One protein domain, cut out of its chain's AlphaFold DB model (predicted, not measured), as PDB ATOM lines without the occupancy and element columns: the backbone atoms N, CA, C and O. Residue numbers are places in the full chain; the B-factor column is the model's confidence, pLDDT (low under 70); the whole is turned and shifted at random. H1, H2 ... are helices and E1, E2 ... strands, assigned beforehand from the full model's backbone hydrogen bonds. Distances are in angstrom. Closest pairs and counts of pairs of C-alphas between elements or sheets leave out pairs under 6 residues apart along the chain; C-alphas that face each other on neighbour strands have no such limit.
ATOM      1  N   VAL A  31     -87.355  28.400 -71.794       43.19
ATOM      2  CA  VAL A  31     -88.594  27.850 -71.213       43.19
ATOM      3  C   VAL A  31     -88.570  27.980 -69.691       43.19
ATOM      4  O   VAL A  31     -89.569  28.298 -69.053       43.19
ATOM      5  N   TRP A  32     -87.390  27.799 -69.100       47.09
ATOM      6  CA  TRP A  32     -87.202  27.946 -67.663       47.09
ATOM      7  C   TRP A  32     -87.358  29.394 -67.197       47.09
ATOM      8  O   TRP A  32     -87.883  29.603 -66.114       47.09
ATOM      9  N   ASN A  33     -86.975  30.394 -67.995       51.12
ATOM     10  CA  ASN A  33     -87.172  31.800 -67.631       51.12
ATOM     11  C   ASN A  33     -88.652  32.205 -67.573       51.12
ATOM     12  O   ASN A  33     -89.009  33.026 -66.735       51.12
ATOM     13  N   GLU A  34     -89.513  31.637 -68.418       50.03
ATOM     14  CA  GLU A  34     -90.963  31.882 -68.370       50.03
ATOM     15  C   GLU A  34     -91.641  31.138 -67.222       50.03
ATOM     16  O   GLU A  34     -92.405  31.744 -66.477       50.03
ATOM     17  N   ILE A  35     -91.267  29.880 -66.973       52.03
ATOM     18  CA  ILE A  35     -91.733  29.148 -65.782       52.03
ATOM     19  C   ILE A  35     -91.274  29.853 -64.494       52.03
ATOM     20  O   ILE A  35     -91.999  29.880 -63.507       52.03
ATOM     21  N   LEU A  36     -90.083  30.466 -64.495       54.53
ATOM     22  CA  LEU A  36     -89.581  31.238 -63.356       54.53
ATOM     23  C   LEU A  36     -90.347  32.549 -63.127       54.53
ATOM     24  O   LEU A  36     -90.401  32.997 -61.981       54.53
ATOM     25  N   LYS A  37     -90.938  33.153 -64.171       57.25
ATOM     26  CA  LYS A  37     -91.839  34.312 -64.018       57.25
ATOM     27  C   LYS A  37     -93.129  33.907 -63.302       57.25
ATOM     28  O   LYS A  37     -93.575  34.635 -62.426       57.25
ATOM     29  N   GLU A  38     -93.629  32.708 -63.588       57.19
ATOM     30  CA  GLU A  38     -94.820  32.108 -62.966       57.19
ATOM     31  C   GLU A  38     -94.479  31.146 -61.812       57.19
ATOM     32  O   GLU A  38     -95.272  30.278 -61.437       57.19
ATOM     33  N   ALA A  39     -93.285  31.269 -61.221       58.34
ATOM     34  CA  ALA A  39     -92.836  30.341 -60.185       58.34
ATOM     35  C   ALA A  39     -93.774  30.344 -58.971       58.34
ATOM     36  O   ALA A  39     -93.989  29.291 -58.381       58.34
ATOM     37  N   GLY A  40     -94.339  31.505 -58.613       59.78
ATOM     38  CA  GLY A  40     -95.314  31.633 -57.525       59.78
ATOM     39  C   GLY A  40     -96.563  30.789 -57.773       59.78
ATOM     40  O   GLY A  40     -96.872  29.917 -56.965       59.78
ATOM     41  N   TRP A  41     -97.185  30.953 -58.946       64.75
ATOM     42  CA  TRP A  41     -98.327  30.142 -59.373       64.75
ATOM     43  C   TRP A  41     -97.990  28.649 -59.392       64.75
ATOM     44  O   TRP A  41     -98.784  27.819 -58.953       64.75
ATOM     45  N   CYS A  42     -96.785  28.290 -59.849       63.78
ATOM     46  CA  CYS A  42     -96.355  26.896 -59.841       63.78
ATOM     47  C   CYS A  42     -96.327  26.319 -58.421       63.78
ATOM     48  O   CYS A  42     -96.828  25.222 -58.206       63.78
ATOM     49  N   TRP A  43     -95.777  27.050 -57.447       64.75
ATOM     50  CA  TRP A  43     -95.720  26.600 -56.053       64.75
ATOM     51  C   TRP A  43     -97.100  26.454 -55.413       64.75
ATOM     52  O   TRP A  43     -97.314  25.490 -54.686       64.75
ATOM     53  N   GLU A  44     -98.033  27.356 -55.715       65.56
ATOM     54  CA  GLU A  44     -99.407  27.319 -55.189       65.56
ATOM     55  C   GLU A  44    -100.226  26.136 -55.730       65.56
ATOM     56  O   GLU A  44    -101.159  25.663 -55.080       65.56
ATOM     57  N   ASN A  45     -99.862  25.621 -56.908       69.62
ATOM     58  CA  ASN A  45    -100.559  24.516 -57.562       69.62
ATOM     59  C   ASN A  45     -99.853  23.160 -57.412       69.62
ATOM     60  O   ASN A  45    -100.338  22.163 -57.952       69.62
ATOM     61  N   LEU A  46     -98.736  23.097 -56.684       72.75
ATOM     62  CA  LEU A  46     -98.015  21.861 -56.382       72.75
ATOM     63  C   LEU A  46     -98.487  21.277 -55.046       72.75
ATOM     64  O   LEU A  46     -98.460  21.947 -54.018       72.75
ATOM     65  N   VAL A  47     -98.857  19.999 -55.056       75.88
ATOM     66  CA  VAL A  47     -99.174  19.196 -53.870       75.88
ATOM     67  C   VAL A  47     -98.182  18.052 -53.774       75.88
ATOM     68  O   VAL A  47     -97.997  17.277 -54.712       75.88
ATOM     69  N   PHE A  48     -97.539  17.925 -52.629       80.56
ATOM     70  CA  PHE A  48     -96.645  16.827 -52.325       80.56
ATOM     71  C   PHE A  48     -97.453  15.619 -51.859       80.56
ATOM     72  O   PHE A  48     -98.292  15.715 -50.969       80.56
ATOM     73  N   LYS A  49     -97.175  14.466 -52.459       81.25
ATOM     74  CA  LYS A  49     -97.676  13.176 -51.999       81.25
ATOM     75  C   LYS A  49     -96.666  12.572 -51.042       81.25
ATOM     76  O   LYS A  49     -95.496  12.399 -51.398       81.25
ATOM     77  N   LEU A  50     -97.150  12.267 -49.845       83.06
ATOM     78  CA  LEU A  50     -96.353  11.716 -48.765       83.06
ATOM     79  C   LEU A  50     -95.883  10.293 -49.101       83.06
ATOM     80  O   LEU A  50     -96.699   9.392 -49.281       83.06
ATOM     81  N   GLY A  51     -94.566  10.123 -49.200       85.44
ATOM     82  CA  GLY A  51     -93.886   8.834 -49.258       85.44
ATOM     83  C   GLY A  51     -93.062   8.643 -47.984       85.44
ATOM     84  O   GLY A  51     -93.606   8.689 -46.882       85.44
ATOM     85  N   LYS A  52     -91.740   8.533 -48.147       81.94
ATOM     86  CA  LYS A  52     -90.719   8.516 -47.083       81.94
ATOM     87  C   LYS A  52     -90.681   9.779 -46.216       81.94
ATOM     88  O   LYS A  52     -90.111   9.748 -45.134       81.94
ATOM     89  N   GLY A  53     -91.213  10.901 -46.693       84.00
ATOM     90  CA  GLY A  53     -91.275  12.165 -45.963       84.00
ATOM     91  C   GLY A  53     -89.937  12.892 -45.807       84.00
ATOM     92  O   GLY A  53     -89.874  13.888 -45.090       84.00
ATOM     93  N   ASN A  54     -88.865  12.441 -46.465       82.94
ATOM     94  CA  ASN A  54     -87.516  12.994 -46.307       82.94
ATOM     95  C   ASN A  54     -87.249  14.245 -47.159       82.94
ATOM     96  O   ASN A  54     -86.218  14.905 -47.014       82.94
ATOM     97  N   LYS A  55     -88.162  14.584 -48.076       80.12
ATOM     98  CA  LYS A  55     -88.046  15.758 -48.957       80.12
ATOM     99  C   LYS A  55     -89.153  16.778 -48.736       80.12
ATOM    100  O   LYS A  55     -89.063  17.870 -49.295       80.12
ATOM    101  N   ILE A  56     -90.164  16.424 -47.950       84.25
ATOM    102  CA  ILE A  56     -91.326  17.257 -47.655       84.25
ATOM    103  C   ILE A  56     -91.136  17.867 -46.271       84.25
ATOM    104  O   ILE A  56     -90.908  17.162 -45.290       84.25
ATOM    105  N   ARG A  57     -91.229  19.192 -46.188       89.12
ATOM    106  CA  ARG A  57     -91.191  19.941 -44.933       89.12
ATOM    107  C   ARG A  57     -92.568  19.937 -44.299       89.12
ATOM    108  O   ARG A  57     -93.534  20.371 -44.920       89.12
ATOM    109  N   PHE A  58     -92.622  19.546 -43.033       89.69
ATOM    110  CA  PHE A  58     -93.875  19.368 -42.307       89.69
ATOM    111  C   PHE A  58     -94.739  20.643 -42.306       89.69
ATOM    112  O   PHE A  58     -95.909  20.601 -42.661       89.69
ATOM    113  N   TRP A  59     -94.167  21.804 -41.974       89.50
ATOM    114  CA  TRP A  59     -94.960  23.025 -41.778       89.50
ATOM    115  C   TRP A  59     -95.243  23.832 -43.047       89.50
ATOM    116  O   TRP A  59     -96.252  24.530 -43.106       89.50
ATOM    117  N   THR A  60     -94.330  23.809 -44.020       86.38
ATOM    118  CA  THR A  60     -94.286  24.820 -45.093       86.38
ATOM    119  C   THR A  60     -94.607  24.287 -46.479       86.38
ATOM    120  O   THR A  60     -94.665  25.083 -47.410       86.38
ATOM    121  N   ASP A  61     -94.726  22.970 -46.641       85.44
ATOM    122  CA  ASP A  61     -95.035  22.360 -47.931       85.44
ATOM    123  C   ASP A  61     -96.512  21.937 -47.970       85.44
ATOM    124  O   ASP A  61     -97.115  21.630 -46.941       85.44
ATOM    125  N   HIS A  62     -97.110  21.940 -49.162       84.19
ATOM    126  CA  HIS A  62     -98.507  21.552 -49.373       84.19
ATOM    127  C   HIS A  62     -98.619  20.033 -49.488       84.19
ATOM    128  O   HIS A  62     -98.542  19.494 -50.587       84.19
ATOM    129  N   TRP A  63     -98.745  19.334 -48.364       85.69
ATOM    130  CA  TRP A  63     -98.879  17.869 -48.343       85.69
ATOM    131  C   TRP A  63    -100.099  17.375 -47.555       85.69
ATOM    132  O   TRP A  63    -100.519  16.238 -47.749       85.69
ATOM    133  N   CYS A  64    -100.681  18.226 -46.704       84.62
ATOM    134  CA  CYS A  64    -101.843  17.928 -45.869       84.62
ATOM    135  C   CYS A  64    -102.966  18.921 -46.203       84.62
ATOM    136  O   CYS A  64    -102.992  20.035 -45.685       84.62
ATOM    137  N   GLY A  65    -103.863  18.533 -47.112       80.19
ATOM    138  CA  GLY A  65    -104.978  19.375 -47.557       80.19
ATOM    139  C   GLY A  65    -104.596  20.449 -48.583       80.19
ATOM    140  O   GLY A  65    -103.648  20.299 -49.360       80.19
ATOM    141  N   ASP A  66    -105.387  21.524 -48.629       76.12
ATOM    142  CA  ASP A  66    -105.263  22.560 -49.657       76.12
ATOM    143  C   ASP A  66    -104.254  23.664 -49.329       76.12
ATOM    144  O   ASP A  66    -103.664  24.252 -50.241       76.12
ATOM    145  N   THR A  67    -104.027  23.913 -48.049       82.44
ATOM    146  CA  THR A  67    -103.163  24.960 -47.499       82.44
ATOM    147  C   THR A  67    -101.980  24.339 -46.754       82.44
ATOM    148  O   THR A  67    -101.943  23.139 -46.497       82.44
ATOM    149  N   VAL A  68    -100.962  25.142 -46.434       87.94
ATOM    150  CA  VAL A  68     -99.833  24.663 -45.617       87.94
ATOM    151  C   VAL A  68    -100.208  24.667 -44.135       87.94
ATOM    152  O   VAL A  68    -100.888  25.582 -43.662       87.94
ATOM    153  N   LEU A  69     -99.691  23.709 -43.362       89.50
ATOM    154  CA  LEU A  69     -99.990  23.610 -41.926       89.50
ATOM    155  C   LEU A  69     -99.585  24.874 -41.147       89.50
ATOM    156  O   LEU A  69    -100.258  25.240 -40.189       89.50
ATOM    157  N   SER A  70     -98.544  25.605 -41.575       89.81
ATOM    158  CA  SER A  70     -98.171  26.883 -40.946       89.81
ATOM    159  C   SER A  70     -99.212  27.994 -41.114       89.81
ATOM    160  O   SER A  70     -99.194  28.952 -40.347       89.81
ATOM    161  N   GLN A  71    -100.071  27.911 -42.135       88.81
ATOM    162  CA  GLN A  71    -101.157  28.871 -42.363       88.81
ATOM    163  C   GLN A  71    -102.428  28.464 -41.620       88.81
ATOM    164  O   GLN A  71    -103.102  29.339 -41.088       88.81
ATOM    165  N   ASN A  72    -102.720  27.161 -41.540       89.12
ATOM    166  CA  ASN A  72    -103.871  26.656 -40.782       89.12
ATOM    167  C   ASN A  72    -103.650  26.783 -39.272       89.12
ATOM    168  O   ASN A  72    -104.563  27.130 -38.531       89.12
ATOM    169  N   PHE A  73    -102.413  26.562 -38.821       90.75
ATOM    170  CA  PHE A  73    -102.035  26.579 -37.411       90.75
ATOM    171  C   PHE A  73    -100.887  27.569 -37.156       90.75
ATOM    172  O   PHE A  73     -99.800  27.165 -36.721       90.75
ATOM    173  N   PRO A  74    -101.089  28.882 -37.392       91.25
ATOM    174  CA  PRO A  74    -100.021  29.873 -37.272       91.25
ATOM    175  C   PRO A  74     -99.487  29.950 -35.840       91.25
ATOM    176  O   PRO A  74     -98.281  30.083 -35.638       91.25
ATOM    177  N   HIS A  75    -100.364  29.786 -34.847       90.00
ATOM    178  CA  HIS A  75     -99.992  29.786 -33.434       90.00
ATOM    179  C   HIS A  75     -99.065  28.616 -33.085       90.00
ATOM    180  O   HIS A  75     -97.963  28.834 -32.583       90.00
ATOM    181  N   LEU A  76     -99.435  27.384 -33.452       91.06
ATOM    182  CA  LEU A  76     -98.592  26.201 -33.229       91.06
ATOM    183  C   LEU A  76     -97.272  26.282 -33.999       91.06
ATOM    184  O   LEU A  76     -96.230  25.880 -33.482       91.06
ATOM    185  N   PHE A  77     -97.283  26.873 -35.196       90.44
ATOM    186  CA  PHE A  77     -96.065  27.104 -35.963       90.44
ATOM    187  C   PHE A  77     -95.079  28.032 -35.240       90.44
ATOM    188  O   PHE A  77     -93.867  27.818 -35.322       90.44
ATOM    189  N   THR A  78     -95.559  29.041 -34.498       90.38
ATOM    190  CA  THR A  78     -94.672  29.891 -33.678       90.38
ATOM    191  C   THR A  78     -94.027  29.131 -32.522       90.38
ATOM    192  O   THR A  78     -92.877  29.409 -32.179       90.38
ATOM    193  N   LEU A  79     -94.741  28.147 -31.969       91.62
ATOM    194  CA  LEU A  79     -94.290  27.312 -30.858       91.62
ATOM    195  C   LEU A  79     -93.437  26.123 -31.316       91.62
ATOM    196  O   LEU A  79     -92.747  25.519 -30.498       91.62
ATOM    197  N   ALA A  80     -93.455  25.778 -32.604       91.00
ATOM    198  CA  ALA A  80     -92.695  24.661 -33.142       91.00
ATOM    199  C   ALA A  80     -91.180  24.894 -33.004       91.00
ATOM    200  O   ALA A  80     -90.617  25.856 -33.543       91.00
ATOM    201  N   ALA A  81     -90.492  23.965 -32.337       88.88
ATOM    202  CA  ALA A  81     -89.040  24.005 -32.189       88.88
ATOM    203  C   ALA A  81     -88.345  23.825 -33.548       88.88
ATOM    204  O   ALA A  81     -87.390  24.534 -33.877       88.88
ATOM    205  N   HIS A  82     -88.882  22.935 -34.388       87.06
ATOM    206  CA  HIS A  82     -88.321  22.606 -35.695       87.06
ATOM    207  C   HIS A  82     -89.245  23.014 -36.852       87.06
ATOM    208  O   HIS A  82     -89.811  22.195 -37.568       87.06
ATOM    209  N   ARG A  83     -89.342  24.324 -37.105       87.75
ATOM    210  CA  ARG A  83     -90.153  24.902 -38.202       87.75
ATOM    211  C   ARG A  83     -89.751  24.469 -39.618       87.75
ATOM    212  O   ARG A  83     -90.495  24.702 -40.564       87.75
ATOM    213  N   LYS A  84     -88.554  23.904 -39.780       86.12
ATOM    214  CA  LYS A  84     -88.004  23.463 -41.071       86.12
ATOM    215  C   LYS A  84     -87.792  21.952 -41.151       86.12
ATOM    216  O   LYS A  84     -87.180  21.518 -42.121       86.12
ATOM    217  N   ALA A  85     -88.242  21.203 -40.145       87.50
ATOM    218  CA  ALA A  85     -88.077  19.760 -40.141       87.50
ATOM    219  C   ALA A  85     -88.849  19.107 -41.288       87.50
ATOM    220  O   ALA A  85     -89.892  19.612 -41.736       87.50
ATOM    221  N   THR A  86     -88.305  17.994 -41.764       88.31
ATOM    222  CA  THR A  86     -88.988  17.121 -42.717       88.31
ATOM    223  C   THR A  86     -90.028  16.261 -42.004       88.31
ATOM    224  O   THR A  86     -90.058  16.187 -40.776       88.31
ATOM    225  N   ILE A  87     -90.921  15.631 -42.763       87.81
ATOM    226  CA  ILE A  87     -91.909  14.710 -42.192       87.81
ATOM    227  C   ILE A  87     -91.215  13.484 -41.588       87.81
ATOM    228  O   ILE A  87     -91.602  13.065 -40.506       87.81
ATOM    229  N   GLU A  88     -90.149  12.986 -42.219       88.19
ATOM    230  CA  GLU A  88     -89.310  11.904 -41.681       88.19
ATOM    231  C   GLU A  88     -88.760  12.237 -40.286       88.19
ATOM    232  O   GLU A  88     -88.868  11.429 -39.372       88.19
ATOM    233  N   GLU A  89     -88.218  13.442 -40.088       87.31
ATOM    234  CA  GLU A  89     -87.680  13.870 -38.788       87.31
ATOM    235  C   GLU A  89     -88.765  14.039 -37.712       87.31
ATOM    236  O   GLU A  89     -88.481  13.952 -36.516       87.31
ATOM    237  N   MET A  90     -89.999  14.320 -38.137       87.69
ATOM    238  CA  MET A  90     -91.158  14.555 -37.271       87.69
ATOM    239  C   MET A  90     -91.979  13.285 -37.039       87.69
ATOM    240  O   MET A  90     -92.967  13.334 -36.309       87.69
ATOM    241  N   TRP A  91     -91.603  12.162 -37.643       85.94
ATOM    242  CA  TRP A  91     -92.316  10.897 -37.550       85.94
ATOM    243  C   TRP A  91     -91.460   9.870 -36.818       85.94
ATOM    244  O   TRP A  91     -90.332   9.587 -37.216       85.94
ATOM    245  N   ASP A  92     -91.993   9.302 -35.741       81.50
ATOM    246  CA  ASP A  92     -91.291   8.288 -34.962       81.50
ATOM    247  C   ASP A  92     -91.835   6.896 -35.293       81.50
ATOM    248  O   ASP A  92     -93.014   6.608 -35.093       81.50
ATOM    249  N   GLN A  93     -90.964   6.033 -35.824       69.62
ATOM    250  CA  GLN A  93     -91.268   4.628 -36.131       69.62
ATOM    251  C   GLN A  93     -90.789   3.676 -35.025       69.62
ATOM    252  O   GLN A  93     -91.079   2.482 -35.073       69.62
ATOM    253  N   ASN A  94     -90.036   4.171 -34.036       63.53
ATOM    254  CA  ASN A  94     -89.268   3.314 -33.136       63.53
ATOM    255  C   ASN A  94     -90.060   2.825 -31.914       63.53
ATOM    256  O   ASN A  94     -89.664   1.838 -31.299       63.53
ATOM    257  N   PHE A  95     -91.170   3.473 -31.547       51.09
ATOM    258  CA  PHE A  95     -91.852   3.232 -30.264       51.09
ATOM    259  C   PHE A  95     -93.213   2.532 -30.372       51.09
ATOM    260  O   PHE A  95     -94.160   2.895 -29.682       51.09
ATOM    261  N   GLY A  96     -93.327   1.498 -31.213       53.50
ATOM    262  CA  GLY A  96     -94.499   0.603 -31.211       53.50
ATOM    263  C   GLY A  96     -95.834   1.271 -31.573       53.50
ATOM    264  O   GLY A  96     -96.890   0.662 -31.413       53.50
ATOM    265  N   GLY A  97     -95.782   2.504 -32.071       58.06
ATOM    266  CA  GLY A  97     -96.902   3.280 -32.565       58.06
ATOM    267  C   GLY A  97     -96.383   4.259 -33.606       58.06
ATOM    268  O   GLY A  97     -95.486   5.047 -33.329       58.06
ATOM    269  N   GLU A  98     -96.937   4.172 -34.808       66.62
ATOM    270  CA  GLU A  98     -96.795   5.174 -35.858       66.62
ATOM    271  C   GLU A  98     -97.311   6.520 -35.330       66.62
ATOM    272  O   GLU A  98     -98.514   6.685 -35.118       66.62
ATOM    273  N   GLY A  99     -96.404   7.455 -35.034       78.31
ATOM    274  CA  GLY A  99     -96.758   8.665 -34.298       78.31
ATOM    275  C   GLY A  99     -95.977   9.908 -34.708       78.31
ATOM    276  O   GLY A  99     -94.817   9.856 -35.116       78.31
ATOM    277  N   TRP A 100     -96.631  11.059 -34.549       85.88
ATOM    278  CA  TRP A 100     -96.036  12.371 -34.786       85.88
ATOM    279  C   TRP A 100     -95.217  12.832 -33.576       85.88
ATOM    280  O   TRP A 100     -95.761  13.095 -32.504       85.88
ATOM    281  N   ASN A 101     -93.908  12.995 -33.760       86.31
ATOM    282  CA  ASN A 101     -92.978  13.562 -32.785       86.31
ATOM    283  C   ASN A 101     -92.901  15.088 -32.941       86.31
ATOM    284  O   ASN A 101     -91.931  15.654 -33.449       86.31
ATOM    285  N   LEU A 102     -93.970  15.771 -32.528       86.44
ATOM    286  CA  LEU A 102     -94.054  17.226 -32.599       86.44
ATOM    287  C   LEU A 102     -93.323  17.863 -31.407       86.44
ATOM    288  O   LEU A 102     -93.788  17.800 -30.271       86.44
ATOM    289  N   ARG A 103     -92.181  18.510 -31.666       87.06
ATOM    290  CA  ARG A 103     -91.404  19.214 -30.631       87.06
ATOM    291  C   ARG A 103     -91.740  20.698 -30.585       87.06
ATOM    292  O   ARG A 103     -91.576  21.410 -31.583       87.06
ATOM    293  N   PHE A 104     -92.121  21.173 -29.405       88.88
ATOM    294  CA  PHE A 104     -92.461  22.569 -29.138       88.88
ATOM    295  C   PHE A 104     -91.467  23.200 -28.157       88.88
ATOM    296  O   PHE A 104     -90.824  22.508 -27.376       88.88
ATOM    297  N   ILE A 105     -91.301  24.521 -28.236       91.00
ATOM    298  CA  ILE A 105     -90.326  25.276 -27.427       91.00
ATOM    299  C   ILE A 105     -90.740  25.446 -25.957       91.00
ATOM    300  O   ILE A 105     -89.917  25.855 -25.143       91.00
ATOM    301  N   ARG A 106     -92.011  25.189 -25.634       91.12
ATOM    302  CA  ARG A 106     -92.591  25.221 -24.287       91.12
ATOM    303  C   ARG A 106     -93.809  24.303 -24.214       91.12
ATOM    304  O   ARG A 106     -94.344  23.926 -25.257       91.12
ATOM    305  N   ASP A 107     -94.266  24.041 -22.995       87.56
ATOM    306  CA  ASP A 107     -95.534  23.361 -22.737       87.56
ATOM    307  C   ASP A 107     -96.738  24.203 -23.184       87.56
ATOM    308  O   ASP A 107     -96.657  25.431 -23.329       87.56
ATOM    309  N   PHE A 108     -97.860  23.522 -23.408       88.31
ATOM    310  CA  PHE A 108     -99.117  24.118 -23.848       88.31
ATOM    311  C   PHE A 108     -99.961  24.606 -22.677       88.31
ATOM    312  O   PHE A 108    -100.022  23.966 -21.633       88.31
ATOM    313  N   ASN A 109    -100.669  25.708 -22.892       89.12
ATOM    314  CA  ASN A 109    -101.781  26.098 -22.035       89.12
ATOM    315  C   ASN A 109    -103.052  25.325 -22.418       89.12
ATOM    316  O   ASN A 109    -103.174  24.858 -23.552       89.12
ATOM    317  N   ASP A 110    -104.042  25.281 -21.524       88.88
ATOM    318  CA  ASP A 110    -105.297  24.542 -21.735       88.88
ATOM    319  C   ASP A 110    -106.023  24.927 -23.035       88.88
ATOM    320  O   ASP A 110    -106.545  24.068 -23.741       88.88
ATOM    321  N   TRP A 111    -106.003  26.211 -23.411       86.62
ATOM    322  CA  TRP A 111    -106.619  26.685 -24.658       86.62
ATOM    323  C   TRP A 111    -105.824  26.318 -25.922       86.62
ATOM    324  O   TRP A 111    -106.367  26.354 -27.024       86.62
ATOM    325  N   GLU A 112    -104.537  25.986 -25.798       89.31
ATOM    326  CA  GLU A 112    -103.685  25.569 -26.923       89.31
ATOM    327  C   GLU A 112    -103.814  24.068 -27.191       89.31
ATOM    328  O   GLU A 112    -103.603  23.634 -28.323       89.31
ATOM    329  N   LEU A 113    -104.205  23.284 -26.179       88.00
ATOM    330  CA  LEU A 113    -104.425  21.844 -26.314       88.00
ATOM    331  C   LEU A 113    -105.512  21.514 -27.339       88.00
ATOM    332  O   LEU A 113    -105.354  20.551 -28.086       88.00
ATOM    333  N   ASP A 114    -106.563  22.332 -27.438       90.56
ATOM    334  CA  ASP A 114    -107.600  22.156 -28.463       90.56
ATOM    335  C   ASP A 114    -107.020  22.301 -29.882       90.56
ATOM    336  O   ASP A 114    -107.255  21.467 -30.756       90.56
ATOM    337  N   MET A 115    -106.142  23.288 -30.096       90.69
ATOM    338  CA  MET A 115    -105.454  23.476 -31.380       90.69
ATOM    339  C   MET A 115    -104.546  22.292 -31.718       90.69
ATOM    340  O   MET A 115    -104.491  21.869 -32.872       90.69
ATOM    341  N   VAL A 116    -103.835  21.746 -30.724       89.69
ATOM    342  CA  VAL A 116    -103.004  20.545 -30.898       89.69
ATOM    343  C   VAL A 116    -103.872  19.335 -31.235       89.69
ATOM    344  O   VAL A 116    -103.515  18.562 -32.122       89.69
ATOM    345  N   GLY A 117    -105.028  19.190 -30.584       89.81
ATOM    346  CA  GLY A 117    -106.013  18.156 -30.893       89.81
ATOM    347  C   GLY A 117    -106.496  18.232 -32.342       89.81
ATOM    348  O   GLY A 117    -106.495  17.217 -33.038       89.81
ATOM    349  N   ASN A 118    -106.815  19.437 -32.818       91.62
ATOM    350  CA  ASN A 118    -107.226  19.688 -34.202       91.62
ATOM    351  C   ASN A 118    -106.099  19.394 -35.205       91.62
ATOM    352  O   ASN A 118    -106.340  18.735 -36.215       91.62
ATOM    353  N   LEU A 119    -104.858  19.798 -34.905       90.56
ATOM    354  CA  LEU A 119    -103.694  19.456 -35.726       90.56
ATOM    355  C   LEU A 119    -103.518  17.936 -35.816       90.56
ATOM    356  O   LEU A 119    -103.420  17.386 -36.906       90.56
ATOM    357  N   LEU A 120    -103.514  17.238 -34.679       88.88
ATOM    358  CA  LEU A 120    -103.392  15.782 -34.660       88.88
ATOM    359  C   LEU A 120    -104.549  15.107 -35.392       88.88
ATOM    360  O   LEU A 120    -104.328  14.066 -35.999       88.88
ATOM    361  N   HIS A 121    -105.755  15.679 -35.353       88.88
ATOM    362  CA  HIS A 121    -106.902  15.190 -36.106       88.88
ATOM    363  C   HIS A 121    -106.698  15.308 -37.622       88.88
ATOM    364  O   HIS A 121    -106.923  14.318 -38.310       88.88
ATOM    365  N   GLU A 122    -106.219  16.446 -38.141       88.56
ATOM    366  CA  GLU A 122    -105.890  16.582 -39.575       88.56
ATOM    367  C   GLU A 122    -104.788  15.614 -40.014       88.56
ATOM    368  O   GLU A 122    -104.809  15.065 -41.115       88.56
ATOM    369  N   LEU A 123    -103.832  15.363 -39.124       87.81
ATOM    370  CA  LEU A 123    -102.744  14.438 -39.383       87.81
ATOM    371  C   LEU A 123    -103.179  12.962 -39.337       87.81
ATOM    372  O   LEU A 123    -102.416  12.091 -39.766       87.81
ATOM    373  N   ARG A 124    -104.387  12.642 -38.843       82.56
ATOM    374  CA  ARG A 124    -104.900  11.262 -38.854       82.56
ATOM    375  C   ARG A 124    -105.072  10.788 -40.294       82.56
ATOM    376  O   ARG A 124    -105.629  11.484 -41.134       82.56
ATOM    377  N   GLY A 125    -104.611   9.570 -40.566       79.31
ATOM    378  CA  GLY A 125    -104.671   8.966 -41.900       79.31
ATOM    379  C   GLY A 125    -103.474   9.292 -42.796       79.31
ATOM    380  O   GLY A 125    -103.363   8.710 -43.871       79.31
ATOM    381  N   HIS A 126    -102.557  10.150 -42.345       83.31
ATOM    382  CA  HIS A 126    -101.263  10.334 -42.987       83.31
ATOM    383  C   HIS A 126    -100.222   9.468 -42.277       83.31
ATOM    384  O   HIS A 126     -99.975   9.642 -41.085       83.31
ATOM    385  N   SER A 127     -99.605   8.551 -43.015       79.62
ATOM    386  CA  SER A 127     -98.469   7.762 -42.549       79.62
ATOM    387  C   SER A 127     -97.340   7.815 -43.567       79.62
ATOM    388  O   SER A 127     -97.557   7.984 -44.771       79.62
ATOM    389  N   ILE A 128     -96.112   7.705 -43.066       81.44
ATOM    390  CA  ILE A 128     -94.948   7.545 -43.929       81.44
ATOM    391  C   ILE A 128     -95.034   6.173 -44.590       81.44
ATOM    392  O   ILE A 128     -95.186   5.155 -43.916       81.44
ATOM    393  N   THR A 129     -94.901   6.143 -45.912       77.25
ATOM    394  CA  THR A 129     -94.821   4.897 -46.677       77.25
ATOM    395  C   THR A 129     -93.378   4.631 -47.102       77.25
ATOM    396  O   THR A 129     -92.511   5.505 -47.054       77.25
ATOM    397  N   SER A 130     -93.092   3.406 -47.547       77.19
ATOM    398  CA  SER A 130     -91.770   3.060 -48.098       77.19
ATOM    399  C   SER A 130     -91.523   3.681 -49.488       77.19
ATOM    400  O   SER A 130     -90.413   3.615 -50.024       77.19
ATOM    401  N   GLU A 131     -92.546   4.296 -50.091       80.50
ATOM    402  CA  GLU A 131     -92.462   4.911 -51.412       80.50
ATOM    403  C   GLU A 131     -91.679   6.228 -51.390       80.50
ATOM    404  O   GLU A 131     -91.583   6.925 -50.386       80.50
ATOM    405  N   GLU A 132     -91.091   6.607 -52.522       74.81
ATOM    406  CA  GLU A 132     -90.422   7.904 -52.628       74.81
ATOM    407  C   GLU A 132     -91.443   9.047 -52.656       74.81
ATOM    408  O   GLU A 132     -92.438   8.978 -53.375       74.81
ATOM    409  N   ASP A 133     -91.137  10.147 -51.958       77.75
ATOM    410  CA  ASP A 133     -91.937  11.373 -52.034       77.75
ATOM    411  C   ASP A 133     -92.153  11.780 -53.495       77.75
ATOM    412  O   ASP A 133     -91.202  11.860 -54.287       77.75
ATOM    413  N   SER A 134     -93.395  12.087 -53.854       73.12
ATOM    414  CA  SER A 134     -93.755  12.527 -55.202       73.12
ATOM    415  C   SER A 134     -94.499  13.857 -55.159       73.12
ATOM    416  O   SER A 134     -94.902  14.331 -54.100       73.12
ATOM    417  N   VAL A 135     -94.601  14.524 -56.307       69.75
ATOM    418  CA  VAL A 135     -95.275  15.820 -56.412       69.75
ATOM    419  C   VAL A 135     -96.315  15.734 -57.513       69.75
ATOM    420  O   VAL A 135     -96.029  15.246 -58.607       69.75
ATOM    421  N   CYS A 136     -97.515  16.198 -57.207       69.12
ATOM    422  CA  CYS A 136     -98.658  16.262 -58.095       69.12
ATOM    423  C   CYS A 136     -99.095  17.710 -58.281       69.12
ATOM    424  O   CYS A 136     -98.852  18.567 -57.436       69.12
ATOM    425  N   TRP A 137     -99.752  17.978 -59.400       68.12
ATOM    426  CA  TRP A 137    -100.329  19.285 -59.689       68.12
ATOM    427  C   TRP A 137    -101.821  19.261 -59.367       68.12
ATOM    428  O   TRP A 137    -102.496  18.287 -59.702       68.12
ATOM    429  N   LYS A 138    -102.337  20.322 -58.735       65.94
ATOM    430  CA  LYS A 138    -103.782  20.500 -58.508       65.94
ATOM    431  C   LYS A 138    -104.540  20.728 -59.816       65.94
ATOM    432  O   LYS A 138    -105.706  20.366 -59.926       65.94
ATOM    433  N   VAL A 139    -103.882  21.340 -60.802       55.53
ATOM    434  CA  VAL A 139    -104.506  21.756 -62.062       55.53
ATOM    435  C   VAL A 139    -104.157  20.769 -63.170       55.53
ATOM    436  O   VAL A 139    -102.986  20.486 -63.406       55.53
ATOM    437  N   GLY A 140    -105.193  20.261 -63.841       52.03
ATOM    438  CA  GLY A 140    -105.093  19.191 -64.832       52.03
ATOM    439  C   GLY A 140    -105.408  17.846 -64.186       52.03
ATOM    440  O   GLY A 140    -104.572  17.268 -63.495       52.03
ATOM    441  N   GLY A 141    -106.626  17.337 -64.404       44.62
ATOM    442  CA  GLY A 141    -107.198  16.144 -63.751       44.62
ATOM    443  C   GLY A 141    -106.443  14.817 -63.942       44.62
ATOM    444  O   GLY A 141    -106.975  13.765 -63.608       44.62
ATOM    445  N   SER A 142    -105.219  14.846 -64.475       47.34
ATOM    446  CA  SER A 142    -104.325  13.697 -64.614       47.34
ATOM    447  C   SER A 142    -103.204  13.642 -63.563       47.34
ATOM    448  O   SER A 142    -102.503  12.634 -63.491       47.34
ATOM    449  N   GLY A 143    -103.006  14.691 -62.747       46.41
ATOM    450  CA  GLY A 143    -101.989  14.715 -61.685       46.41
ATOM    451  C   GLY A 143    -100.533  14.608 -62.175       46.41
ATOM    452  O   GLY A 143     -99.628  14.432 -61.357       46.41
ATOM    453  N   GLN A 144    -100.300  14.714 -63.489       42.09
ATOM    454  CA  GLN A 144     -98.991  14.631 -64.143       42.09
ATOM    455  C   GLN A 144     -98.640  15.958 -64.823       42.09
ATOM    456  O   GLN A 144     -99.477  16.582 -65.468       42.09
ATOM    457  N   PHE A 145     -97.371  16.364 -64.728       46.94
ATOM    458  CA  PHE A 145     -96.855  17.557 -65.400       46.94
ATOM    459  C   PHE A 145     -96.882  17.373 -66.921       46.94
ATOM    460  O   PHE A 145     -96.024  16.701 -67.496       46.94
ATOM    461  N   ARG A 146     -97.847  17.998 -67.596       48.59
ATOM    462  CA  ARG A 146     -97.813  18.178 -69.048       48.59
ATOM    463  C   ARG A 146     -97.561  19.647 -69.326       48.59
ATOM    464  O   ARG A 146     -98.440  20.474 -69.127       48.59
ATOM    465  N   VAL A 147     -96.380  19.963 -69.858       45.06
ATOM    466  CA  VAL A 147     -96.019  21.316 -70.332       45.06
ATOM    467  C   VAL A 147     -97.144  21.914 -71.195       45.06
ATOM    468  O   VAL A 147     -97.477  23.084 -71.067       45.06
ATOM    469  N   LYS A 148     -97.805  21.075 -72.004       44.84
ATOM    470  CA  LYS A 148     -98.952  21.435 -72.848       44.84
ATOM    471  C   LYS A 148    -100.178  21.956 -72.072       44.84
ATOM    472  O   LYS A 148    -100.863  22.834 -72.581       44.84
ATOM    473  N   GLU A 149    -100.455  21.442 -70.874       51.44
ATOM    474  CA  GLU A 149    -101.593  21.890 -70.053       51.44
ATOM    475  C   GLU A 149    -101.321  23.263 -69.429       51.44
ATOM    476  O   GLU A 149    -102.193  24.127 -69.464       51.44
ATOM    477  N   VAL A 150    -100.089  23.512 -68.973       47.88
ATOM    478  CA  VAL A 150     -99.658  24.834 -68.482       47.88
ATOM    479  C   VAL A 150     -99.772  25.883 -69.587       47.88
ATOM    480  O   VAL A 150    -100.358  26.935 -69.356       47.88
ATOM    481  N   TYR A 151     -99.325  25.574 -70.811       48.31
ATOM    482  CA  TYR A 151     -99.555  26.471 -71.948       48.31
ATOM    483  C   TYR A 151    -101.048  26.689 -72.210       48.31
ATOM    484  O   TYR A 151    -101.447  27.826 -72.368       48.31
ATOM    485  N   SER A 152    -101.898  25.656 -72.174       50.34
ATOM    486  CA  SER A 152    -103.346  25.842 -72.393       50.34
ATOM    487  C   SER A 152    -104.062  26.651 -71.301       50.34
ATOM    488  O   SER A 152    -105.132  27.202 -71.549       50.34
ATOM    489  N   LEU A 153    -103.494  26.716 -70.094       49.62
ATOM    490  CA  LEU A 153    -103.999  27.536 -68.991       49.62
ATOM    491  C   LEU A 153    -103.502  28.979 -69.086       49.62
ATOM    492  O   LEU A 153    -104.272  29.890 -68.806       49.62
ATOM    493  N   LEU A 154    -102.252  29.181 -69.512       47.34
ATOM    494  CA  LEU A 154    -101.673  30.503 -69.768       47.34
ATOM    495  C   LEU A 154    -102.205  31.140 -71.065       47.34
ATOM    496  O   LEU A 154    -102.254  32.358 -71.172       47.34
ATOM    497  N   ASP A 155    -102.629  30.321 -72.030       41.84
ATOM    498  CA  ASP A 155    -103.233  30.737 -73.305       41.84
ATOM    499  C   ASP A 155    -104.746  30.996 -73.180       41.84
ATOM    500  O   ASP A 155    -105.402  31.428 -74.126       41.84
ATOM    501  N   ARG A 156    -105.331  30.778 -71.992       40.22
ATOM    502  CA  ARG A 156    -106.616  31.399 -71.671       40.22
ATOM    503  C   ARG A 156    -106.332  32.863 -71.362       40.22
ATOM    504  O   ARG A 156    -105.634  33.128 -70.383       40.22
TER     505      ARG A 156
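AT A GLANCE: This is residues 31 to 156 of the 165 residues of an uncharacterized protein of Vitis vinifera (UniProt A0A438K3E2). This is an elongated, loosely built model with a head of helices and loops at one end, made of H3, H4, H5 and H6 with the long link from H5 to H6; a short ribbon of two strands, E1 and E2, joins it to a thin other end, where H1 and H7 lie apart from each other and H2 leads from H1 into the ribbon. The printed part has 126 residues, with seven named helices and two named strands in the order H1 H2 E1 H3 H4 H5 H6 E2 H7; the strands make one antiparallel sheet, E1 - E2. The class is mostly helix, though under half of the residues, 56, are in named elements. The whole is only just loose, close to compact, with a radius of gyration of the C-alphas of 17.0 A and spans of 52 by 30 by 23 A.

HOW THE PARTS SIT: Begin with H1, residues 31 to 37, and H2, residues 39 to 44: they are close but not clearly touching, the closest C-alphas, of Ile 35 and Cys 42, being 7.9 A apart. They run the same way at a steep tilt of 69 degrees, only just short of about perpendicular. Next, E1, residues 46 to 49, and E2, residues 134 to 137, are antiparallel neighbours at 143 degrees; look for N 47 and O 136 at 2.8 A, and N 134 and O 49 at 3.2 A, within hydrogen-bond range. Further on, H3, residues 69 to 72, and H4, residues 74 to 79, only just touch, and only at the corner, with 3 pairs of C-alphas within 8 A; Ser 70 and Phe 77 have the closest C-alphas, 5.4 A apart. H5, residues 87 to 90, is apart from H3, H4 and H6, residues 110 to 122. H4 and H6 are close but not clearly touching; their closest C-alphas, of Leu 76 and Val 116, are 7.5 A apart. H7, residues 147 to 154, is apart from H1, H2 and E1. Every O i to N i+4 pair is within hydrogen-bond range in H1, H2, H4 and H7, and 7 of 9 are in H6; H3 and H5 are too short for such a pair.

IN THESE COORDINATES: Find C-alpha 31 at (-88.594, 27.850, -71.213), from which H1 runs 10.2 A. E1 spans 9.7 A and E2 10.4 A. H6, the longest helix, runs 19.5 A from C-alpha 110 at (-105.297, 24.542, -21.735). H7 runs 10.8 A to C-alpha 154 at (-101.673, 30.503, -69.768).

THE WHOLE: The C-alphas of Gly 96 and Asp 155, the two farthest apart, are 52.5 A apart. The printed part has no cut. The links E1 to H3, H5 to H6 and H6 to E2 are long. The mean pLDDT of the printed part is 75.1; look for values under 70 in residues 31 to 45, 93 to 98 and 135 to 156.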